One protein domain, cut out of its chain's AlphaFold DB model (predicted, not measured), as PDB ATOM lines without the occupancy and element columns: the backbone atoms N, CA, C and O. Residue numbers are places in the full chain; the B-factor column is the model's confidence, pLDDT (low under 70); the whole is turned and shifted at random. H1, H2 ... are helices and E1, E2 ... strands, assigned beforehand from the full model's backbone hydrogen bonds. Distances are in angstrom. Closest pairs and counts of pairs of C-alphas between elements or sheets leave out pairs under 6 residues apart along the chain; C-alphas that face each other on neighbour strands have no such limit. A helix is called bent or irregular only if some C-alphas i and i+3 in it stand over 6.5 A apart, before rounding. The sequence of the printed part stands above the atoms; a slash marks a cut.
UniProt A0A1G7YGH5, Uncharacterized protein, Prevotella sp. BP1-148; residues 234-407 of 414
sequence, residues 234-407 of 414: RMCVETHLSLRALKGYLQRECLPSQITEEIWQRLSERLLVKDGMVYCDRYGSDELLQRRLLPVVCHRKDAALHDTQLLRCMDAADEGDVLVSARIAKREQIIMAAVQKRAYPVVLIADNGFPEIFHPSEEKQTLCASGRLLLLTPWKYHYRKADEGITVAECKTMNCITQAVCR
ATOM      1  N   ARG A 234     121.834 154.849 173.547       94.62
ATOM      2  CA  ARG A 234     120.759 154.698 172.559       94.62
ATOM      3  C   ARG A 234     121.051 155.440 171.263       94.62
ATOM      4  O   ARG A 234     121.489 156.583 171.315       94.62
ATOM      5  N   MET A 235     120.770 154.800 170.125       95.06
ATOM      6  CA  MET A 235     120.874 155.357 168.767       95.06
ATOM      7  C   MET A 235     122.157 156.171 168.530       95.06
ATOM      8  O   MET A 235     122.110 157.282 168.005       95.06
ATOM      9  N   CYS A 236     123.305 155.643 168.954       94.50
ATOM     10  CA  CYS A 236     124.557 156.406 169.015       94.50
ATOM     11  C   CYS A 236     125.600 155.980 167.976       94.50
ATOM     12  O   CYS A 236     126.615 156.654 167.831       94.50
ATOM     13  N   VAL A 237     125.355 154.890 167.244       96.75
ATOM     14  CA  VAL A 237     126.236 154.423 166.168       96.75
ATOM     15  C   VAL A 237     125.455 154.431 164.859       96.75
ATOM     16  O   VAL A 237     124.569 153.603 164.663       96.75
ATOM     17  N   GLU A 238     125.759 155.370 163.967       95.56
ATOM     18  CA  GLU A 238     125.202 155.379 162.612       95.56
ATOM     19  C   GLU A 238     125.915 154.323 161.756       95.56
ATOM     20  O   GLU A 238     127.142 154.260 161.721       95.56
ATOM     21  N   THR A 239     125.153 153.490 161.046       96.12
ATOM     22  CA  THR A 239     125.728 152.426 160.201       96.12
ATOM     23  C   THR A 239     125.976 152.862 158.754       96.12
ATOM     24  O   THR A 239     126.561 152.109 157.982       96.12
ATOM     25  N   HIS A 240     125.483 154.044 158.358       93.75
ATOM     26  CA  HIS A 240     125.381 154.526 156.969       93.75
ATOM     27  C   HIS A 240     124.587 153.611 156.018       93.75
ATOM     28  O   HIS A 240     124.614 153.779 154.796       93.75
ATOM     29  N   LEU A 241     123.843 152.645 156.561       97.75
ATOM     30  CA  LEU A 241     122.952 151.780 155.804       97.75
ATOM     31  C   LEU A 241     121.549 152.388 155.781       97.75
ATOM     32  O   LEU A 241     120.867 152.439 156.804       97.75
ATOM     33  N   SER A 242     121.083 152.807 154.604       98.06
ATOM     34  CA  SER A 242     119.689 153.231 154.447       98.06
ATOM     35  C   SER A 242     118.732 152.037 154.482       98.06
ATOM     36  O   SER A 242     119.073 150.935 154.036       98.06
ATOM     37  N   LEU A 243     117.488 152.264 154.916       97.25
ATOM     38  CA  LEU A 243     116.443 151.232 154.866       97.25
ATOM     39  C   LEU A 243     116.235 150.672 153.451       97.25
ATOM     40  O   LEU A 243     116.053 149.468 153.279       97.25
ATOM     41  N   ARG A 244     116.310 151.529 152.424       96.94
ATOM     42  CA  ARG A 244     116.181 151.110 151.021       96.94
ATOM     43  C   ARG A 244     117.313 150.169 150.609       96.94
ATOM     44  O   ARG A 244     117.054 149.156 149.960       96.94
ATOM     45  N   ALA A 245     118.551 150.491 150.986       98.00
ATOM     46  CA  ALA A 245     119.707 149.649 150.695       98.00
ATOM     47  C   ALA A 245     119.621 148.302 151.427       98.00
ATOM     48  O   ALA A 245     119.865 147.263 150.811       98.00
ATOM     49  N   LEU A 246     119.193 148.303 152.695       98.25
ATOM     50  CA  LEU A 246     118.960 147.076 153.454       98.25
ATOM     51  C   LEU A 246     117.870 146.207 152.810       98.25
ATOM     52  O   LEU A 246     118.100 145.017 152.607       98.25
ATOM     53  N   LYS A 247     116.725 146.787 152.419       97.69
ATOM     54  CA  LYS A 247     115.655 146.052 151.721       97.69
ATOM     55  C   LYS A 247     116.185 145.376 150.458       97.69
ATOM     56  O   LYS A 247     116.002 144.175 150.278       97.69
ATOM     57  N   GLY A 248     116.908 146.131 149.626       97.75
ATOM     58  CA  GLY A 248     117.504 145.607 148.399       97.75
ATOM     59  C   GLY A 248     118.548 144.515 148.652       97.75
ATOM     60  O   GLY A 248     118.624 143.559 147.886       97.75
ATOM     61  N   TYR A 249     119.340 144.623 149.724       97.56
ATOM     62  CA  TYR A 249     120.257 143.560 150.146       97.56
ATOM     63  C   TYR A 249     119.496 142.284 150.528       97.56
ATOM     64  O   TYR A 249     119.802 141.216 150.005       97.56
ATOM     65  N   LEU A 250     118.467 142.388 151.374       97.88
ATOM     66  CA  LEU A 250     117.684 141.229 151.807       97.88
ATOM     67  C   LEU A 250     116.949 140.560 150.643       97.88
ATOM     68  O   LEU A 250     116.918 139.340 150.577       97.88
ATOM     69  N   GLN A 251     116.416 141.330 149.694       97.12
ATOM     70  CA  GLN A 251     115.765 140.784 148.497       97.12
ATOM     71  C   GLN A 251     116.715 139.974 147.600       97.12
ATOM     72  O   GLN A 251     116.255 139.096 146.879       97.12
ATOM     73  N   ARG A 252     118.028 140.250 147.638       96.44
ATOM     74  CA  ARG A 252     119.041 139.452 146.923       96.44
ATOM     75  C   ARG A 252     119.510 138.236 147.720       96.44
ATOM     76  O   ARG A 252     119.821 137.206 147.135       96.44
ATOM     77  N   GLU A 253     119.607 138.377 149.039       94.88
ATOM     78  CA  GLU A 253     120.249 137.397 149.924       94.88
ATOM     79  C   GLU A 253     119.287 136.397 150.577       94.88
ATOM     80  O   GLU A 253     119.728 135.377 151.116       94.88
ATOM     81  N   CYS A 254     117.990 136.695 150.565       95.19
ATOM     82  CA  CYS A 254     116.928 135.863 151.109       95.19
ATOM     83  C   CYS A 254     116.057 135.298 149.981       95.19
ATOM     84  O   CYS A 254     115.914 135.897 148.918       95.19
ATOM     85  N   LEU A 255     115.406 134.163 150.241       95.81
ATOM     86  CA  LEU A 255     114.325 133.693 149.375       95.81
ATOM     87  C   LEU A 255     113.137 134.671 149.449       95.81
ATOM     88  O   LEU A 255     112.900 135.236 150.519       95.81
ATOM     89  N   PRO A 256     112.319 134.817 148.388       94.38
ATOM     90  CA  PRO A 256     111.146 135.695 148.421       94.38
ATOM     91  C   PRO A 256     110.188 135.409 149.590       94.38
ATOM     92  O   PRO A 256     109.670 136.331 150.210       94.38
ATOM     93  N   SER A 257     110.024 134.134 149.969       94.88
ATOM     94  CA  SER A 257     109.205 133.717 151.120       94.88
ATOM     95  C   SER A 257     109.776 134.126 152.482       94.88
ATOM     96  O   SER A 257     109.054 134.140 153.475       94.88
ATOM     97  N   GLN A 258     111.068 134.451 152.551       94.69
ATOM     98  CA  GLN A 258     111.750 134.884 153.771       94.69
ATOM     99  C   GLN A 258     111.713 136.407 153.951       94.69
ATOM    100  O   GLN A 258     112.084 136.887 155.021       94.69
ATOM    101  N   ILE A 259     111.298 137.163 152.927       96.12
ATOM    102  CA  ILE A 259     111.231 138.627 152.957       96.12
ATOM    103  C   ILE A 259     110.043 139.160 152.140       96.12
ATOM    104  O   ILE A 259     110.194 139.945 151.205       96.12
ATOM    105  N   THR A 260     108.831 138.727 152.503       95.88
ATOM    106  CA  THR A 260     107.592 139.323 151.972       95.88
ATOM    107  C   THR A 260     107.449 140.778 152.426       95.88
ATOM    108  O   THR A 260     108.176 141.233 153.318       95.88
ATOM    109  N   GLU A 261     106.510 141.526 151.844       95.69
ATOM    110  CA  GLU A 261     106.291 142.921 152.241       95.69
ATOM    111  C   GLU A 261     105.862 143.030 153.713       95.69
ATOM    112  O   GLU A 261     106.350 143.900 154.430       95.69
ATOM    113  N   GLU A 262     105.048 142.092 154.208       95.94
ATOM    114  CA  GLU A 262     104.626 142.042 155.612       95.94
ATOM    115  C   GLU A 262     105.803 141.747 156.552       95.94
ATOM    116  O   GLU A 262     105.929 142.354 157.620       95.94
ATOM    117  N   ILE A 263     106.695 140.824 156.162       94.62
ATOM    118  CA  ILE A 263     107.907 140.517 156.934       94.62
ATOM    119  C   ILE A 263     108.833 141.734 156.951       94.62
ATOM    120  O   ILE A 263     109.368 142.079 158.005       94.62
ATOM    121  N   TRP A 264     109.011 142.394 155.805       97.00
ATOM    122  CA  TRP A 264     109.818 143.604 155.704       97.00
ATOM    123  C   TRP A 264     109.272 144.724 156.589       97.00
ATOM    124  O   TRP A 264     110.051 145.318 157.335       97.00
ATOM    125  N   GLN A 265     107.961 144.984 156.566       96.44
ATOM    126  CA  GLN A 265     107.347 145.999 157.423       96.44
ATOM    127  C   GLN A 265     107.646 145.722 158.898       96.44
ATOM    128  O   GLN A 265     108.293 146.544 159.549       96.44
ATOM    129  N   ARG A 266     107.331 144.515 159.385       94.25
ATOM    130  CA  ARG A 266     107.612 144.110 160.773       94.25
ATOM    131  C   ARG A 266     109.090 144.207 161.153       94.25
ATOM    132  O   ARG A 266     109.423 144.577 162.279       94.25
ATOM    133  N   LEU A 267     109.988 143.821 160.245       95.38
ATOM    134  CA  LEU A 267     111.430 143.893 160.474       95.38
ATOM    135  C   LEU A 267     111.887 145.353 160.560       95.38
ATOM    136  O   LEU A 267     112.617 145.706 161.484       95.38
ATOM    137  N   SER A 268     111.430 146.201 159.638       96.38
ATOM    138  CA  SER A 268     111.807 147.615 159.580       96.38
ATOM    139  C   SER A 268     111.296 148.420 160.779       96.38
ATOM    140  O   SER A 268     112.036 149.243 161.310       96.38
ATOM    141  N   GLU A 269     110.098 148.123 161.290       95.88
ATOM    142  CA  GLU A 269     109.548 148.745 162.505       95.88
ATOM    143  C   GLU A 269     110.394 148.466 163.753       95.88
ATOM    144  O   GLU A 269     110.491 149.306 164.659       95.88
ATOM    145  N   ARG A 270     111.026 147.288 163.791       95.38
ATOM    146  CA  ARG A 270     111.920 146.870 164.871       95.38
ATOM    147  C   ARG A 270     113.323 147.445 164.761       95.38
ATOM    148  O   ARG A 270     114.048 147.374 165.750       95.38
ATOM    149  N   LEU A 271     113.724 147.987 163.618       97.81
ATOM    150  CA  LEU A 271     115.030 148.620 163.488       97.81
ATOM    151  C   LEU A 271     115.057 149.973 164.206       97.81
ATOM    152  O   LEU A 271     114.057 150.689 164.311       97.81
ATOM    153  N   LEU A 272     116.237 150.327 164.699       98.00
ATOM    154  CA  LEU A 272     116.560 151.672 165.144       98.00
ATOM    155  C   LEU A 272     116.862 152.505 163.900       98.00
ATOM    156  O   LEU A 272     117.857 152.272 163.218       98.00
ATOM    157  N   VAL A 273     115.971 153.438 163.573       97.38
ATOM    158  CA  VAL A 273     116.056 154.239 162.350       97.38
ATOM    159  C   VAL A 273     115.896 155.706 162.702       97.38
ATOM    160  O   VAL A 273     114.960 156.076 163.412       97.38
ATOM    161  N   LYS A 274     116.786 156.536 162.164       96.12
ATOM    162  CA  LYS A 274     116.715 157.994 162.241       96.12
ATOM    163  C   LYS A 274     117.123 158.563 160.885       96.12
ATOM    164  O   LYS A 274     118.081 158.087 160.283       96.12
ATOM    165  N   ASP A 275     116.343 159.512 160.375       94.12
ATOM    166  CA  ASP A 275     116.578 160.169 159.079       94.12
ATOM    167  C   ASP A 275     116.758 159.177 157.903       94.12
ATOM    168  O   ASP A 275     117.547 159.381 156.986       94.12
ATOM    169  N   GLY A 276     116.031 158.050 157.942       93.88
ATOM    170  CA  GLY A 276     116.079 156.993 156.919       93.88
ATOM    171  C   GLY A 276     117.303 156.066 156.977       93.88
ATOM    172  O   GLY A 276     117.371 155.103 156.202       93.88
ATOM    173  N   MET A 277     118.231 156.312 157.905       97.62
ATOM    174  CA  MET A 277     119.423 155.498 158.149       97.62
ATOM    175  C   MET A 277     119.228 154.573 159.346       97.62
ATOM    176  O   MET A 277     118.557 154.923 160.318       97.62
ATOM    177  N   VAL A 278     119.830 153.385 159.284       98.12
ATOM    178  CA  VAL A 278     119.843 152.430 160.394       98.12
ATOM    179  C   VAL A 278     120.939 152.809 161.390       98.12
ATOM    180  O   VAL A 278     122.086 153.071 161.016       98.12
ATOM    181  N   TYR A 279     120.580 152.802 162.667       98.44
ATOM    182  CA  TYR A 279     121.458 153.065 163.801       98.44
ATOM    183  C   TYR A 279     121.627 151.806 164.650       98.44
ATOM    184  O   TYR A 279     120.873 150.842 164.524       98.44
ATOM    185  N   CYS A 280     122.610 151.825 165.542       98.31
ATOM    186  CA  CYS A 280     122.748 150.856 166.613       98.31
ATOM    187  C   CYS A 280     122.764 151.537 167.984       98.31
ATOM    188  O   CYS A 280     123.337 152.617 168.170       98.31
ATOM    189  N   ASP A 281     122.160 150.858 168.953       97.31
ATOM    190  CA  ASP A 281     122.493 151.047 170.358       97.31
ATOM    191  C   ASP A 281     123.841 150.369 170.639       97.31
ATOM    192  O   ASP A 281     124.191 149.382 169.980       97.31
ATOM    193  N   ARG A 282     124.572 150.846 171.654       95.75
ATOM    194  CA  ARG A 282     125.818 150.213 172.116       95.75
ATOM    195  C   ARG A 282     125.838 149.938 173.615       95.75
ATOM    196  O   ARG A 282     125.187 150.632 174.394       95.75
ATOM    197  N   TYR A 283     126.654 148.968 174.008       95.19
ATOM    198  CA  TYR A 283     127.068 148.720 175.386       95.19
ATOM    199  C   TYR A 283     128.558 148.345 175.393       95.19
ATOM    200  O   TYR A 283     128.943 147.358 174.763       95.19
ATOM    201  N   GLY A 284     129.388 149.116 176.094       93.94
ATOM    202  CA  GLY A 284     130.852 149.061 176.023       93.94
ATOM    203  C   GLY A 284     131.478 150.322 175.411       93.94
ATOM    204  O   GLY A 284     130.774 151.207 174.911       93.94
ATOM    205  N   SER A 285     132.807 150.419 175.501       90.62
ATOM    206  CA  SER A 285     133.584 151.579 175.034       90.62
ATOM    207  C   SER A 285     133.510 151.745 173.506       90.62
ATOM    208  O   SER A 285     133.645 150.773 172.763       90.62
ATOM    209  N   ASP A 286     133.307 152.976 173.030       91.38
ATOM    210  CA  ASP A 286     133.352 153.359 171.606       91.38
ATOM    211  C   ASP A 286     134.766 153.526 171.059       91.38
ATOM    212  O   ASP A 286     134.916 153.635 169.846       91.38
ATOM    213  N   GLU A 287     135.804 153.479 171.893       93.31
ATOM    214  CA  GLU A 287     137.199 153.487 171.423       93.31
ATOM    215  C   GLU A 287     137.454 152.375 170.394       93.31
ATOM    216  O   GLU A 287     138.202 152.557 169.436       93.31
ATOM    217  N   LEU A 288     136.761 151.236 170.524       94.62
ATOM    218  CA  LEU A 288     136.849 150.147 169.550       94.62
ATOM    219  C   LEU A 288     136.342 150.533 168.157       94.62
ATOM    220  O   LEU A 288     136.845 149.996 167.177       94.62
ATOM    221  N   LEU A 289     135.398 151.474 168.052       95.56
ATOM    222  CA  LEU A 289     134.883 151.973 166.772       95.56
ATOM    223  C   LEU A 289     135.844 152.943 166.076       95.56
ATOM    224  O   LEU A 289     135.639 153.261 164.908       95.56
ATOM    225  N   GLN A 290     136.876 153.426 166.776       94.69
ATOM    226  CA  GLN A 290     137.892 154.321 166.215       94.69
ATOM    227  C   GLN A 290     139.030 153.558 165.522       94.69
ATOM    228  O   GLN A 290     139.859 154.158 164.840       94.69
ATOM    229  N   ARG A 291     139.076 152.232 165.691       95.56
ATOM    230  CA  ARG A 291     140.044 151.342 165.040       95.56
ATOM    231  C   ARG A 291     139.518 150.881 163.685       95.56
ATOM    232  O   ARG A 291     138.337 151.026 163.369       95.56
ATOM    233  N   ARG A 292     140.394 150.281 162.880       97.50
ATOM    234  CA  ARG A 292     139.976 149.611 161.650       97.50
ATOM    235  C   ARG A 292     139.144 148.377 162.009       97.50
ATOM    236  O   ARG A 292     139.582 147.495 162.746       97.50
ATOM    237  N   LEU A 293     137.912 148.369 161.511       98.31
ATOM    238  CA  LEU A 293     136.922 147.331 161.763       98.31
ATOM    239  C   LEU A 293     136.881 146.359 160.585       98.31
ATOM    240  O   LEU A 293     136.779 146.791 159.435       98.31
ATOM    241  N   LEU A 294     136.914 145.058 160.866       98.56
ATOM    242  CA  LEU A 294     136.854 144.019 159.842       98.56
ATOM    243  C   LEU A 294     135.656 143.088 160.063       98.56
ATOM    244  O   LEU A 294     135.507 142.514 161.148       98.56
ATOM    245  N   PRO A 295     134.794 142.901 159.048       98.44
ATOM    246  CA  PRO A 295     133.612 142.067 159.182       98.44
ATOM    247  C   PRO A 295     133.990 140.583 159.137       98.44
ATOM    248  O   PRO A 295     134.692 140.131 158.231       98.44
ATOM    249  N   VAL A 296     133.460 139.801 160.076       98.44
ATOM    250  CA  VAL A 296     133.573 138.337 160.108       98.44
ATOM    251  C   VAL A 296     132.194 137.731 159.877       98.44
ATOM    252  O   VAL A 296     131.380 137.598 160.797       98.44
ATOM    253  N   VAL A 297     131.955 137.356 158.620       97.31
ATOM    254  CA  VAL A 297     130.760 136.646 158.154       97.31
ATOM    255  C   VAL A 297     131.212 135.365 157.455       97.31
ATOM    256  O   VAL A 297     132.073 135.403 156.574       97.31
ATOM    257  N   CYS A 298     130.652 134.216 157.839       95.81
ATOM    258  CA  CYS A 298     131.004 132.930 157.231       95.81
ATOM    259  C   CYS A 298     129.863 132.409 156.355       95.81
ATOM    260  O   CYS A 298     128.821 131.964 156.849       95.81
ATOM    261  N   HIS A 299     130.087 132.369 155.043       92.88
ATOM    262  CA  HIS A 299     129.129 131.804 154.092       92.88
ATOM    263  C   HIS A 299     129.304 130.294 153.935       92.88
ATOM    264  O   HIS A 299     130.414 129.771 153.945       92.88
ATOM    265  N   ARG A 300     128.198 129.571 153.703       90.00
ATOM    266  CA  ARG A 300     128.243 128.113 153.469       90.00
ATOM    267  C   ARG A 300     129.080 127.731 152.244       90.00
ATOM    268  O   ARG A 300     129.747 126.707 152.284       90.00
ATOM    269  N   LYS A 301     129.062 128.555 151.188       91.44
ATOM    270  CA  LYS A 301     129.847 128.342 149.958       91.44
ATOM    271  C   LYS A 301     131.360 128.416 150.187       91.44
ATOM    272  O   LYS A 301     132.109 127.749 149.492       91.44
ATOM    273  N   ASP A 302     131.784 129.172 151.198       92.12
ATOM    274  CA  ASP A 302     133.193 129.398 151.528       92.12
ATOM    275  C   ASP A 302     133.686 128.420 152.613       92.12
ATOM    276  O   ASP A 302     134.752 128.594 153.194       92.12
ATOM    277  N   ALA A 303     132.916 127.363 152.900       93.06
ATOM    278  CA  ALA A 303     133.207 126.386 153.946       93.06
ATOM    279  C   ALA A 303     134.606 125.756 153.850       93.06
ATOM    280  O   ALA A 303     135.202 125.467 154.886       93.06
ATOM    281  N   ALA A 304     135.107 125.536 152.632       96.12
ATOM    282  CA  ALA A 304     136.431 124.964 152.388       96.12
ATOM    283  C   ALA A 304     137.581 125.940 152.701       96.12
ATOM    284  O   ALA A 304     138.707 125.505 152.891       96.12
ATOM    285  N   LEU A 305     137.298 127.243 152.779       96.62
ATOM    286  CA  LEU A 305     138.279 128.299 153.039       96.62
ATOM    287  C   LEU A 305     138.245 128.788 154.494       96.62
ATOM    288  O   LEU A 305     138.803 129.835 154.811       96.62
ATOM    289  N   HIS A 306     137.561 128.064 155.386       97.38
ATOM    290  CA  HIS A 306     137.387 128.491 156.777       97.38
ATOM    291  C   HIS A 306     138.718 128.643 157.518       97.38
ATOM    292  O   HIS A 306     138.879 129.626 158.235       97.38
ATOM    293  N   ASP A 307     139.674 127.740 157.298       97.62
ATOM    294  CA  ASP A 307     140.998 127.825 157.926       97.62
ATOM    295  C   ASP A 307     141.775 129.053 157.434       97.62
ATOM    296  O   ASP A 307     142.385 129.759 158.236       97.62
ATOM    297  N   THR A 308     141.672 129.378 156.142       98.00
ATOM    298  CA  THR A 308     142.238 130.610 155.572       98.00
ATOM    299  C   THR A 308     141.599 131.848 156.195       98.00
ATOM    300  O   THR A 308     142.309 132.755 156.620       98.00
ATOM    301  N   GLN A 309     140.266 131.886 156.296       98.25
ATOM    302  CA  GLN A 309     139.551 133.000 156.921       98.25
ATOM    303  C   GLN A 309     139.949 133.163 158.393       98.25
ATOM    304  O   GLN A 309     140.180 134.284 158.840       98.25
ATOM    305  N   LEU A 310     140.049 132.058 159.143       98.19
ATOM    306  CA  LEU A 310     140.498 132.066 160.533       98.19
ATOM    307  C   LEU A 310     141.910 132.641 160.645       98.19
ATOM    308  O   LEU A 310     142.110 133.543 161.451       98.19
ATOM    309  N   LEU A 311     142.856 132.164 159.831       98.19
ATOM    310  CA  LEU A 311     144.235 132.651 159.844       98.19
ATOM    311  C   LEU A 311     144.295 134.158 159.566       98.19
ATOM    312  O   LEU A 311     144.834 134.899 160.377       98.19
ATOM    313  N   ARG A 312     143.629 134.630 158.506       98.31
ATOM    314  CA  ARG A 312     143.570 136.062 158.165       98.31
ATOM    315  C   ARG A 312     142.934 136.917 159.258       98.31
ATOM    316  O   ARG A 312     143.372 138.037 159.489       98.31
ATOM    317  N   CYS A 313     141.909 136.403 159.936       98.38
ATOM    318  CA  CYS A 313     141.299 137.082 161.079       98.38
ATOM    319  C   CYS A 313     142.256 137.172 162.274       98.38
ATOM    320  O   CYS A 313     142.253 138.183 162.968       98.38
ATOM    321  N   MET A 314     143.054 136.129 162.522       98.31
ATOM    322  CA  MET A 314     144.062 136.144 163.582       98.31
ATOM    323  C   MET A 314     145.199 137.114 163.252       98.31
ATOM    324  O   MET A 314     145.532 137.917 164.112       98.31
ATOM    325  N   ASP A 315     145.714 137.094 162.020       98.25
ATOM    326  CA  ASP A 315     146.766 138.015 161.565       98.25
ATOM    327  C   ASP A 315     146.308 139.476 161.698       98.25
ATOM    328  O   ASP A 315     146.999 140.300 162.285       98.25
ATOM    329  N   ALA A 316     145.090 139.789 161.244       98.00
ATOM    330  CA  ALA A 316     144.542 141.136 161.369       98.00
ATOM    331  C   ALA A 316     144.341 141.554 162.837       98.00
ATOM    332  O   ALA A 316     144.598 142.697 163.210       98.00
ATOM    333  N   ALA A 317     143.911 140.630 163.703       97.62
ATOM    334  CA  ALA A 317     143.811 140.906 165.134       97.62
ATOM    335  C   ALA A 317     145.195 141.133 165.777       97.62
ATOM    336  O   ALA A 317     145.324 142.019 166.625       97.62
ATOM    337  N   ASP A 318     146.222 140.389 165.347       97.75
ATOM    338  CA  ASP A 318     147.620 140.579 165.756       97.75
ATOM    339  C   ASP A 318     148.143 141.969 165.300       97.75
ATOM    340  O   ASP A 318     148.867 142.629 166.046       97.75
ATOM    341  N   GLU A 319     147.710 142.469 164.133       97.12
ATOM    342  CA  GLU A 319     147.984 143.833 163.627       97.12
ATOM    343  C   GLU A 319     147.192 144.938 164.354       97.12
ATOM    344  O   GLU A 319     147.451 146.131 164.182       97.12
ATOM    345  N   GLY A 320     146.238 144.560 165.206       96.44
ATOM    346  CA  GLY A 320     145.409 145.492 165.955       96.44
ATOM    347  C   GLY A 320     144.130 145.936 165.236       96.44
ATOM    348  O   GLY A 320     143.520 146.930 165.651       96.44
ATOM    349  N   ASP A 321     143.670 145.207 164.230       98.06
ATOM    350  CA  ASP A 321     142.315 145.373 163.713       98.06
ATOM    351  C   ASP A 321     141.281 144.788 164.689       98.06
ATOM    352  O   ASP A 321     141.554 143.875 165.472       98.06
ATOM    353  N   VAL A 322     140.062 145.332 164.667       98.25
ATOM    354  CA  VAL A 322     138.957 144.863 165.513       98.25
ATOM    355  C   VAL A 322     137.971 144.075 164.665       98.25
ATOM    356  O   VAL A 322     137.389 144.589 163.708       98.25
ATOM    357  N   LEU A 323     137.733 142.826 165.050       98.50
ATOM    358  CA  LEU A 323     136.802 141.959 164.338       98.50
ATOM    359  C   LEU A 323     135.360 142.207 164.785       98.50
ATOM    360  O   LEU A 323     135.062 142.255 165.983       98.50
ATOM    361  N   VAL A 324     134.454 142.312 163.813       98.62
ATOM    362  CA  VAL A 324     133.024 142.568 164.021       98.62
ATOM    363  C   VAL A 324     132.213 141.376 163.531       98.62
ATOM    364  O   VAL A 324     132.363 140.952 162.388       98.62
ATOM    365  N   SER A 325     131.329 140.822 164.364       98.44
ATOM    366  CA  SER A 325     130.497 139.682 163.955       98.44
ATOM    367  C   SER A 325     129.160 139.606 164.682       98.44
ATOM    368  O   SER A 325     129.058 139.897 165.872       98.44
ATOM    369  N   ALA A 326     128.140 139.102 163.988       96.94
ATOM    370  CA  ALA A 326     126.871 138.696 164.590       96.94
ATOM    371  C   ALA A 326     126.908 137.272 165.191       96.94
ATOM    372  O   ALA A 326     125.965 136.854 165.865       96.94
ATOM    373  N   ARG A 327     127.995 136.512 164.968       95.25
ATOM    374  CA  ARG A 327     128.196 135.132 165.457       95.25
ATOM    375  C   ARG A 327     127.061 134.168 165.086       95.25
ATOM    376  O   ARG A 327     126.766 133.232 165.838       95.25
ATOM    377  N   ILE A 328     126.427 134.373 163.937       92.88
ATOM    378  CA  ILE A 328     125.294 133.571 163.465       92.88
ATOM    379  C   ILE A 328     125.768 132.159 163.132       92.88
ATOM    380  O   ILE A 328     125.192 131.170 163.593       92.88
ATOM    381  N   ALA A 329     126.839 132.047 162.344       93.62
ATOM    382  CA  ALA A 329     127.370 130.756 161.933       93.62
ATOM    383  C   ALA A 329     128.275 130.142 163.012       93.62
ATOM    384  O   ALA A 329     128.999 130.831 163.731       93.62
ATOM    385  N   LYS A 330     128.323 128.803 163.075       94.12
ATOM    386  CA  LYS A 330     129.250 128.098 163.978       94.12
ATOM    387  C   LYS A 330     130.717 128.445 163.689       94.12
ATOM    388  O   LYS A 330     131.506 128.537 164.620       94.12
ATOM    389  N   ARG A 331     131.060 128.667 162.418       96.00
ATOM    390  CA  ARG A 331     132.407 129.067 161.981       96.00
ATOM    391  C   ARG A 331     132.781 130.475 162.455       96.00
ATOM    392  O   ARG A 331     133.880 130.644 162.967       96.00
ATOM    393  N   GLU A 332     131.844 131.427 162.414       96.69
ATOM    394  CA  GLU A 332     132.034 132.765 163.004       96.69
ATOM    395  C   GLU A 332     132.300 132.651 164.505       96.69
ATOM    396  O   GLU A 332     133.252 133.229 165.013       96.69
ATOM    397  N   GLN A 333     131.510 131.843 165.221       96.06
ATOM    398  CA  GLN A 333     131.712 131.620 166.657       96.06
ATOM    399  C   GLN A 333     133.102 131.054 166.972       96.06
ATOM    400  O   GLN A 333     133.680 131.440 167.981       96.06
ATOM    401  N   ILE A 334     133.632 130.158 166.131       97.38
ATOM    402  CA  ILE A 334     134.984 129.606 166.293       97.38
ATOM    403  C   ILE A 334     136.039 130.705 166.128       97.38
ATOM    404  O   ILE A 334     136.910 130.820 166.986       97.38
ATOM    405  N   ILE A 335     135.931 131.531 165.081       98.06
ATOM    406  CA  ILE A 335     136.858 132.649 164.843       98.06
ATOM    407  C   ILE A 335     136.822 133.628 166.020       98.06
ATOM    408  O   ILE A 335     137.850 133.896 166.636       98.06
ATOM    409  N   MET A 336     135.630 134.097 166.397       97.31
ATOM    410  CA  MET A 336     135.486 135.065 167.485       97.31
ATOM    411  C   MET A 336     135.975 134.498 168.826       97.31
ATOM    412  O   MET A 336     136.620 135.211 169.586       97.31
ATOM    413  N   ALA A 337     135.734 133.213 169.107       95.56
ATOM    414  CA  ALA A 337     136.247 132.568 170.315       95.56
ATOM    415  C   ALA A 337     137.782 132.456 170.315       95.56
ATOM    416  O   ALA A 337     138.400 132.654 171.359       95.56
ATOM    417  N   ALA A 338     138.408 132.164 169.170       97.12
ATOM    418  CA  ALA A 338     139.866 132.109 169.052       97.12
ATOM    419  C   ALA A 338     140.512 133.479 169.321       97.12
ATOM    420  O   ALA A 338     141.492 133.570 170.061       97.12
ATOM    421  N   VAL A 339     139.905 134.541 168.791       96.06
ATOM    422  CA  VAL A 339     140.341 135.937 168.952       96.06
ATOM    423  C   VAL A 339     140.190 136.380 170.410       96.06
ATOM    424  O   VAL A 339     141.145 136.856 171.024       96.06
ATOM    425  N   GLN A 340     139.030 136.120 171.021       93.75
ATOM    426  CA  GLN A 340     138.791 136.427 172.435       93.75
ATOM    427  C   GLN A 340     139.708 135.631 173.376       93.75
ATOM    428  O   GLN A 340     140.143 136.167 174.396       93.75
ATOM    429  N   LYS A 341     140.065 134.384 173.031       94.94
ATOM    430  CA  LYS A 341     141.022 133.570 173.803       94.94
ATOM    431  C   LYS A 341     142.419 134.200 173.848       94.94
ATOM    432  O   LYS A 341     143.119 134.019 174.840       94.94
ATOM    433  N   ARG A 342     142.812 134.958 172.819       95.19
ATOM    434  CA  ARG A 342     144.044 135.769 172.808       95.19
ATOM    435  C   ARG A 342     143.870 137.163 173.425       95.19
ATOM    436  O   ARG A 342     144.775 137.979 173.345       95.19
ATOM    437  N   ALA A 343     142.730 137.426 174.067       94.75
ATOM    438  CA  ALA A 343     142.378 138.710 174.667       94.75
ATOM    439  C   ALA A 343     142.290 139.886 173.676       94.75
ATOM    440  O   ALA A 343     142.308 141.040 174.109       94.75
ATOM    441  N   TYR A 344     142.127 139.616 172.379       96.88
ATOM    442  CA  TYR A 344     141.920 140.667 171.390       96.88
ATOM    443  C   TYR A 344     140.513 141.266 171.469       96.88
ATOM    444  O   TYR A 344     139.549 140.552 171.777       96.88
ATOM    445  N   PRO A 345     140.384 142.579 171.204       97.00
ATOM    446  CA  PRO A 345     139.104 143.257 171.235       97.00
ATOM    447  C   PRO A 345     138.201 142.820 170.083       97.00
ATOM    448  O   PRO A 345     138.651 142.617 168.955       97.00
ATOM    449  N   VAL A 346     136.903 142.722 170.361       97.94
ATOM    450  CA  VAL A 346     135.890 142.362 169.364       97.94
ATOM    451  C   VAL A 346     134.633 143.216 169.494       97.94
ATOM    452  O   VAL A 346     134.272 143.661 170.585       97.94
ATOM    453  N   VAL A 347     133.917 143.381 168.383       98.44
ATOM    454  CA  VAL A 347     132.565 143.951 168.359       98.44
ATOM    455  C   VAL A 347     131.564 142.852 168.028       98.44
ATOM    456  O   VAL A 347     131.731 142.105 167.061       98.44
ATOM    457  N   LEU A 348     130.497 142.750 168.815       98.00
ATOM    458  CA  LEU A 348     129.434 141.774 168.597       98.00
ATOM    459  C   LEU A 348     128.117 142.465 168.258       98.00
ATOM    460  O   LEU A 348     127.651 143.310 169.021       98.00
ATOM    461  N   ILE A 349     127.492 142.056 167.153       97.88
ATOM    462  CA  ILE A 349     126.137 142.484 166.794       97.88
ATOM    463  C   ILE A 349     125.130 141.535 167.456       97.88
ATOM    464  O   ILE A 349     125.130 140.335 167.180       97.88
ATOM    465  N   ALA A 350     124.289 142.049 168.351       94.88
ATOM    466  CA  ALA A 350     123.297 141.270 169.086       94.88
ATOM    467  C   ALA A 350     121.995 141.062 168.288       94.88
ATOM    468  O   ALA A 350     121.604 141.883 167.455       94.88
ATOM    469  N   ASP A 351     121.291 139.968 168.592       91.31
ATOM    470  CA  ASP A 351     120.053 139.522 167.930       91.31
ATOM    471  C   ASP A 351     118.763 140.164 168.473       91.31
ATOM    472  O   ASP A 351     117.650 139.889 167.998       91.31
ATOM    473  N   ASN A 352     118.898 141.032 169.470       92.44
ATOM    474  CA  ASN A 352     117.809 141.783 170.070       92.44
ATOM    475  C   ASN A 352     118.316 143.127 170.603       92.44
ATOM    476  O   ASN A 352     119.523 143.334 170.739       92.44
ATOM    477  N   GLY A 353     117.398 144.045 170.901       92.62
ATOM    478  CA  GLY A 353     117.751 145.327 171.510       92.62
ATOM    479  C   GLY A 353     118.230 145.180 172.955       92.62
ATOM    480  O   GLY A 353     118.117 144.111 173.554       92.62
ATOM    481  N   PHE A 354     118.712 146.269 173.550       92.56
ATOM    482  CA  PHE A 354     118.947 146.307 174.996       92.56
ATOM    483  C   PHE A 354     117.660 146.746 175.716       92.56
ATOM    484  O   PHE A 354     117.116 147.794 175.359       92.56
ATOM    485  N   PRO A 355     117.150 146.023 176.730       89.31
ATOM    486  CA  PRO A 355     116.092 146.546 177.596       89.31
ATOM    487  C   PRO A 355     116.570 147.796 178.351       89.31
ATOM    488  O   PRO A 355     117.759 148.115 178.344       89.31
ATOM    489  N   GLU A 356     115.655 148.526 178.992       82.25
ATOM    490  CA  GLU A 356     115.992 149.724 179.782       82.25
ATOM    491  C   GLU A 356     117.007 149.402 180.888       82.25
ATOM    492  O   GLU A 356     118.037 150.063 181.009       82.25
ATOM    493  N   ILE A 357     116.762 148.311 181.616       79.81
ATOM    494  CA  ILE A 357     117.689 147.740 182.590       79.81
ATOM    495  C   ILE A 357     118.388 146.553 181.927       79.81
ATOM    496  O   ILE A 357     117.890 145.429 181.949       79.81
ATOM    497  N   PHE A 358     119.539 146.809 181.308       84.88
ATOM    498  CA  PHE A 358     120.356 145.775 180.678       84.88
ATOM    499  C   PHE A 358     121.646 145.545 181.459       84.88
ATOM    500  O   PHE A 358     122.440 146.465 181.657       84.88
ATOM    501  N   HIS A 359     121.860 144.292 181.845       80.88
ATOM    502  CA  HIS A 359     123.100 143.814 182.437       80.88
ATOM    503  C   HIS A 359     123.518 142.556 181.671       80.88
ATOM    504  O   HIS A 359     122.784 141.566 181.727       80.88
ATOM    505  N   PRO A 360     124.637 142.581 180.927       86.38
ATOM    506  CA  PRO A 360     125.147 141.371 180.295       86.38
ATOM    507  C   PRO A 360     125.726 140.423 181.355       86.38
ATOM    508  O   PRO A 360     125.832 140.783 182.532       86.38
ATOM    509  N   SER A 361     126.138 139.222 180.943       84.38
ATOM    510  CA  SER A 361     126.887 138.322 181.828       84.38
ATOM    511  C   SER A 361     128.116 139.004 182.452       84.38
ATOM    512  O   SER A 361     128.703 139.913 181.861       84.38
ATOM    513  N   GLU A 362     128.541 138.541 183.630       81.12
ATOM    514  CA  GLU A 362     129.722 139.066 184.337       81.12
ATOM    515  C   GLU A 362     130.989 139.042 183.467       81.12
ATOM    516  O   GLU A 362     131.745 140.015 183.419       81.12
ATOM    517  N   GLU A 363     131.171 137.967 182.697       85.88
ATOM    518  CA  GLU A 363     132.254 137.827 181.722       85.88
ATOM    519  C   GLU A 363     132.221 138.960 180.685       85.88
ATOM    520  O   GLU A 363     133.207 139.672 180.493       85.88
ATOM    521  N   LYS A 364     131.067 139.185 180.045       90.69
ATOM    522  CA  LYS A 364     130.907 140.258 179.057       90.69
ATOM    523  C   LYS A 364     131.056 141.633 179.687       90.69
ATOM    524  O   LYS A 364     131.677 142.496 179.081       90.69
ATOM    525  N   GLN A 365     130.511 141.843 180.884       89.31
ATOM    526  CA  GLN A 365     130.640 143.107 181.601       89.31
ATOM    527  C   GLN A 365     132.119 143.433 181.847       89.31
ATOM    528  O   GLN A 365     132.548 144.557 181.590       89.31
ATOM    529  N   THR A 366     132.903 142.441 182.271       88.56
ATOM    530  CA  THR A 366     134.353 142.567 182.473       88.56
ATOM    531  C   THR A 366     135.076 142.870 181.161       88.56
ATOM    532  O   THR A 366     135.895 143.787 181.103       88.56
ATOM    533  N   LEU A 367     134.745 142.155 180.080       92.62
ATOM    534  CA  LEU A 367     135.325 142.415 178.761       92.62
ATOM    535  C   LEU A 367     135.013 143.836 178.275       92.62
ATOM    536  O   LEU A 367     135.934 144.533 177.852       92.62
ATOM    537  N   CYS A 368     133.765 144.293 178.409       93.62
ATOM    538  CA  CYS A 368     133.356 145.655 178.068       93.62
ATOM    539  C   CYS A 368     134.084 146.704 178.910       93.62
ATOM    540  O   CYS A 368     134.537 147.712 178.374       93.62
ATOM    541  N   ALA A 369     134.224 146.466 180.216       89.69
ATOM    542  CA  ALA A 369     134.915 147.385 181.114       89.69
ATOM    543  C   ALA A 369     136.413 147.493 180.796       89.69
ATOM    544  O   ALA A 369     136.986 148.566 180.913       89.69
ATOM    545  N   SER A 370     137.028 146.391 180.356       89.81
ATOM    546  CA  SER A 370     138.430 146.349 179.925       89.81
ATOM    547  C   SER A 370     138.662 146.799 178.474       89.81
ATOM    548  O   SER A 370     139.754 146.598 177.955       89.81
ATOM    549  N   GLY A 371     137.644 147.333 177.787       92.06
ATOM    550  CA  GLY A 371     137.765 147.766 176.390       92.06
ATOM    551  C   GLY A 371     138.008 146.626 175.392       92.06
ATOM    552  O   GLY A 371     138.489 146.866 174.292       92.06
ATOM    553  N   ARG A 372     137.692 145.373 175.746       94.50
ATOM    554  CA  ARG A 372     137.886 144.185 174.888       94.50
ATOM    555  C   ARG A 372     136.607 143.689 174.219       94.50
ATOM    556  O   ARG A 372     136.646 142.770 173.403       94.50
ATOM    557  N   LEU A 373     135.465 144.265 174.565       96.88
ATOM    558  CA  LEU A 373     134.188 143.927 173.956       96.88
ATOM    559  C   LEU A 373     133.331 145.177 173.795       96.88
ATOM    560  O   LEU A 373     133.171 145.956 174.730       96.88
ATOM    561  N   LEU A 374     132.729 145.315 172.620       97.38
ATOM    562  CA  LEU A 374     131.637 146.245 172.369       97.38
ATOM    563  C   LEU A 374     130.439 145.459 171.846       97.38
ATOM    564  O   LEU A 374     130.546 144.708 170.877       97.38
ATOM    565  N   LEU A 375     129.288 145.624 172.487       97.69
ATOM    566  CA  LEU A 375     128.025 145.088 172.000       97.69
ATOM    567  C   LEU A 375     127.310 146.179 171.213       97.69
ATOM    568  O   LEU A 375     127.106 147.272 171.738       97.69
ATOM    569  N   LEU A 376     126.889 145.867 169.995       98.06
ATOM    570  CA  LEU A 376     126.024 146.712 169.180       98.06
ATOM    571  C   LEU A 376     124.717 145.988 168.898       98.06
ATOM    572  O   LEU A 376     124.685 144.765 168.784       98.06
ATOM    573  N   THR A 377     123.633 146.731 168.731       97.50
ATOM    574  CA  THR A 377     122.376 146.155 168.254       97.50
ATOM    575  C   THR A 377     121.604 147.151 167.404       97.50
ATOM    576  O   THR A 377     121.406 148.282 167.847       97.50
ATOM    577  N   PRO A 378     121.139 146.762 166.203       97.69
ATOM    578  CA  PRO A 378     120.295 147.612 165.370       97.69
ATOM    579  C   PRO A 378     118.815 147.536 165.769       97.69
ATOM    580  O   PRO A 378     117.962 148.111 165.095       97.69
ATOM    581  N   TRP A 379     118.481 146.774 166.812       96.75
ATOM    582  CA  TRP A 379     117.112 146.405 167.136       96.75
ATOM    583  C   TRP A 379     116.567 147.213 168.312       96.75
ATOM    584  O   TRP A 379     117.225 147.377 169.339       96.75
ATOM    585  N   LYS A 380     115.295 147.594 168.221       95.50
ATOM    586  CA  LYS A 380     114.472 147.887 169.393       95.50
ATOM    587  C   LYS A 380     114.299 146.609 170.207       95.50
ATOM    588  O   LYS A 380     114.111 145.516 169.656       95.50
ATOM    589  N   TYR A 381     114.364 146.751 171.526       91.88
ATOM    590  CA  TYR A 381     114.132 145.633 172.425       91.88
ATOM    591  C   TYR A 381     112.693 145.129 172.305       91.88
ATOM    592  O   TYR A 381     111.753 145.917 172.259       91.88
ATOM    593  N   HIS A 382     112.529 143.812 172.309       86.69
ATOM    594  CA  HIS A 382     111.231 143.180 172.509       86.69
ATOM    595  C   HIS A 382     111.413 141.842 173.221       86.69
ATOM    596  O   HIS A 382     112.471 141.208 173.142       86.69
ATOM    597  N   TYR A 383     110.369 141.415 173.917       81.12
ATOM    598  CA  TYR A 383     110.318 140.089 174.513       81.12
ATOM    599  C   TYR A 383     110.222 139.022 173.416       81.12
ATOM    600  O   TYR A 383     109.354 139.126 172.551       81.12
ATOM    601  N   ARG A 384     111.080 137.997 173.482       74.12
ATOM    602  CA  ARG A 384     110.972 136.782 172.662       74.12
ATOM    603  C   ARG A 384     110.725 135.580 173.557       74.12
ATOM    604  O   ARG A 384     111.409 135.408 174.566       74.12
ATOM    605  N   LYS A 385     109.793 134.713 173.181       71.88
ATOM    606  CA  LYS A 385     109.635 133.421 173.861       71.88
ATOM    607  C   LYS A 385     110.798 132.486 173.512       71.88
ATOM    608  O   LYS A 385     111.534 132.703 172.555       71.88
ATOM    609  N   ALA A 386     111.004 131.448 174.322       65.38
ATOM    610  CA  ALA A 386     112.147 130.543 174.159       65.38
ATOM    611  C   ALA A 386     112.083 129.699 172.870       65.38
ATOM    612  O   ALA A 386     113.121 129.277 172.369       65.38
ATOM    613  N   ASP A 387     110.879 129.462 172.360       71.50
ATOM    614  CA  ASP A 387     110.557 128.759 171.118       71.50
ATOM    615  C   ASP A 387     110.589 129.668 169.876       71.50
ATOM    616  O   ASP A 387     110.664 129.179 168.749       71.50
ATOM    617  N   GLU A 388     110.598 130.990 170.062       75.25
ATOM    618  CA  GLU A 388     110.716 131.959 168.974       75.25
ATOM    619  C   GLU A 388     112.179 132.070 168.521       75.25
ATOM    620  O   GLU A 388     113.009 132.769 169.110       75.25
ATOM    621  N   GLY A 389     112.504 131.345 167.450       80.31
ATOM    622  CA  GLY A 389     113.810 131.404 166.803       80.31
ATOM    623  C   GLY A 389     114.082 132.739 166.098       80.31
ATOM    624  O   GLY A 389     113.177 133.513 165.785       80.31
ATOM    625  N   ILE A 390     115.358 132.990 165.805       88.00
ATOM    626  CA  ILE A 390     115.763 134.084 164.922       88.00
ATOM    627  C   ILE A 390     115.485 133.709 163.461       88.00
ATOM    628  O   ILE A 390     115.795 132.603 163.014       88.00
ATOM    629  N   THR A 391     114.888 134.627 162.709       92.38
ATOM    630  CA  THR A 391     114.572 134.416 161.292       92.38
ATOM    631  C   THR A 391     115.802 134.598 160.403       92.38
ATOM    632  O   THR A 391     116.769 135.277 160.754       92.38
ATOM    633  N   VAL A 392     115.758 134.036 159.190       94.06
ATOM    634  CA  VAL A 392     116.828 134.222 158.192       94.06
ATOM    635  C   VAL A 392     117.005 135.699 157.826       94.06
ATOM    636  O   VAL A 392     118.139 136.158 157.712       94.06
ATOM    637  N   ALA A 393     115.911 136.459 157.705       96.12
ATOM    638  CA  ALA A 393     115.957 137.891 157.407       96.12
ATOM    639  C   ALA A 393     116.630 138.707 158.520       96.12
ATOM    640  O   ALA A 393     117.403 139.619 158.227       96.12
ATOM    641  N   GLU A 394     116.409 138.359 159.790       96.00
ATOM    642  CA  GLU A 394     117.107 138.983 160.920       96.00
ATOM    643  C   GLU A 394     118.603 138.650 160.910       96.00
ATOM    644  O   GLU A 394     119.433 139.550 161.029       96.00
ATOM    645  N   CYS A 395     118.961 137.383 160.680       95.81
ATOM    646  CA  CYS A 395     120.355 136.966 160.513       95.81
ATOM    647  C   CYS A 395     121.048 137.737 159.378       95.81
ATOM    648  O   CYS A 395     122.120 138.311 159.561       95.81
ATOM    649  N   LYS A 396     120.422 137.796 158.197       96.81
ATOM    650  CA  LYS A 396     120.968 138.518 157.040       96.81
ATOM    651  C   LYS A 396     121.047 140.022 157.293       96.81
ATOM    652  O   LYS A 396     122.028 140.635 156.877       96.81
ATOM    653  N   THR A 397     120.094 140.596 158.026       98.06
ATOM    654  CA  THR A 397     120.164 141.991 158.481       98.06
ATOM    655  C   THR A 397     121.404 142.225 159.338       98.06
ATOM    656  O   THR A 397     122.166 143.136 159.040       98.06
ATOM    657  N   MET A 398     121.678 141.385 160.341       97.81
ATOM    658  CA  MET A 398     122.868 141.556 161.188       97.81
ATOM    659  C   MET A 398     124.187 141.376 160.421       97.81
ATOM    660  O   MET A 398     125.149 142.090 160.703       97.81
ATOM    661  N   ASN A 399     124.236 140.497 159.415       97.25
ATOM    662  CA  ASN A 399     125.391 140.406 158.510       97.25
ATOM    663  C   ASN A 399     125.582 141.686 157.687       97.25
ATOM    664  O   ASN A 399     126.706 142.157 157.536       97.25
ATOM    665  N   CYS A 400     124.490 142.274 157.192       98.12
ATOM    666  CA  CYS A 400     124.531 143.547 156.474       98.12
ATOM    667  C   CYS A 400     125.013 144.685 157.386       98.12
ATOM    668  O   CYS A 400     125.889 145.453 157.006       98.12
ATOM    669  N   ILE A 401     124.507 144.740 158.622       98.31
ATOM    670  CA  ILE A 401     124.932 145.707 159.645       98.31
ATOM    671  C   ILE A 401     126.412 145.531 159.990       98.31
ATOM    672  O   ILE A 401     127.124 146.520 160.097       98.31
ATOM    673  N   THR A 402     126.891 144.288 160.094       98.25
ATOM    674  CA  THR A 402     128.311 143.981 160.321       98.25
ATOM    675  C   THR A 402     129.188 144.617 159.239       98.25
ATOM    676  O   THR A 402     130.119 145.350 159.561       98.25
ATOM    677  N   GLN A 403     128.862 144.409 157.959       98.06
ATOM    678  CA  GLN A 403     129.597 145.013 156.839       98.06
ATOM    679  C   GLN A 403     129.468 146.543 156.806       98.06
ATOM    680  O   GLN A 403     130.453 147.245 156.589       98.06
ATOM    681  N   ALA A 404     128.265 147.068 157.057       97.94
ATOM    682  CA  ALA A 404     127.984 148.501 157.045       97.94
ATOM    683  C   ALA A 404     128.771 149.261 158.123       97.94
ATOM    684  O   ALA A 404     129.438 150.246 157.812       97.94
ATOM    685  N   VAL A 405     128.783 148.752 159.360       97.38
ATOM    686  CA  VAL A 405     129.586 149.306 160.465       97.38
ATOM    687  C   VAL A 405     131.078 149.269 160.129       97.38
ATOM    688  O   VAL A 405     131.783 150.236 160.400       97.38
ATOM    689  N   CYS A 406     131.555 148.201 159.483       97.88
ATOM    690  CA  CYS A 406     132.953 148.108 159.062       97.88
ATOM    691  C   CYS A 406     133.299 148.974 157.845       97.88
ATOM    692  O   CYS A 406     134.476 149.151 157.542       97.88
ATOM    693  N   ARG A 407     132.294 149.473 157.110       96.44
ATOM    694  CA  ARG A 407     132.449 150.103 155.786       96.44
ATOM    695  C   ARG A 407     133.277 149.248 154.818       96.44
ATOM    696  O   ARG A 407     133.979 149.766 153.952       96.44
TER     697      ARG A 407
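This is residues 234 to 407 of the 414 residues of an uncharacterized protein of Prevotella sp. BP1-148 (UniProt A0A1G7YGH5). A six-stranded sheet, curled like part of a barrel, wraps round helix H7, and H4 and H5 pack side by side on its other face, by E4. H1 packs on H7 near its first residues with H2 nearby, and the short helices H3 and H6 lie beside the strands. The printed part has 174 residues with seven named helices and six named strands, in the order E1 H1 H2 E2 H3 E3 H4 E4 H5 E5 H6 E6 H7. The mixed sheet runs E1 E2 E6 E5 E4 E3, and the class is mixed, helices and strands. The whole is compact, with a radius of gyration of the C-alphas of 15.8 A, and rounded, spanning 44 by 41 by 33 A.

Find C-alpha 234 at (120.759, 154.698, 172.559), where E1, residues 234 to 242, begins; it is 18.2 A long and bends by 73 degrees at residue 239. Next come H1, residues 243 to 253, 15.2 A, H2, 261 to 270, E2, 277 to 283, 20.0 A, H3, 286 to 290, and E3, 293 to 295. H4, residues 300 to 318, spans 26.1 A from C-alpha 300 at (128.243, 128.113, 153.469); it is irregular, with C-alphas 301 and 304 7.8 A apart, and has a kink of 68 degrees near residue 307. Read on to E4, 322 to 325, H5, 330 to 341, 16.3 A, E5, 346 to 349, H6, 362 to 369, and E6, 373 to 377. H7, residues 392 to 406, 21.3 A, ends at C-alpha 406 at (132.953, 148.108, 159.062).

Look first at E1 and E2, antiparallel, with N 239 and O 278 3.1 A apart. E2 and E6 are antiparallel, N 281 to O 377 2.9 A. Three strand-helix-strand units, parallel neighbour strands with a helix between, follow with right-handed crossovers: E3, H4, E4, with N 324 to O 294 2.9 A; E4, H5, E5, with N 347 to O 323 2.9 A; and E5, H6, E6, with N 376 to O 348 2.8 A. H4 and H5 touch at a shallow tilt of 13 degrees, the C-alphas of Leu 310 and Ile 335 closest at 5.7 A. They are on one face and H7 on the other, three layers; the C-alphas of Leu 293 in E3 and Cys 406 in H7 come within 4.9 A. H7 touches H1 at a steep tilt of 60 degrees, Leu 250 and Ala 393 closest at 6.7 A between C-alphas. Every O i to N i+4 pair is within hydrogen-bond range in H1, H2, H5, H6 and H7, but 10 of 15 in H4 and 0 of 1 in H3, which has 2 of 2 O i to N i+3 pairs.

The C-alphas of Glu 262 and Asp 318 are farthest apart, 44.2 A. The printed part has no cut; the links E5 to H6 and E6 to H7 are long, and residue 386 alone is under 70 in pLDDT.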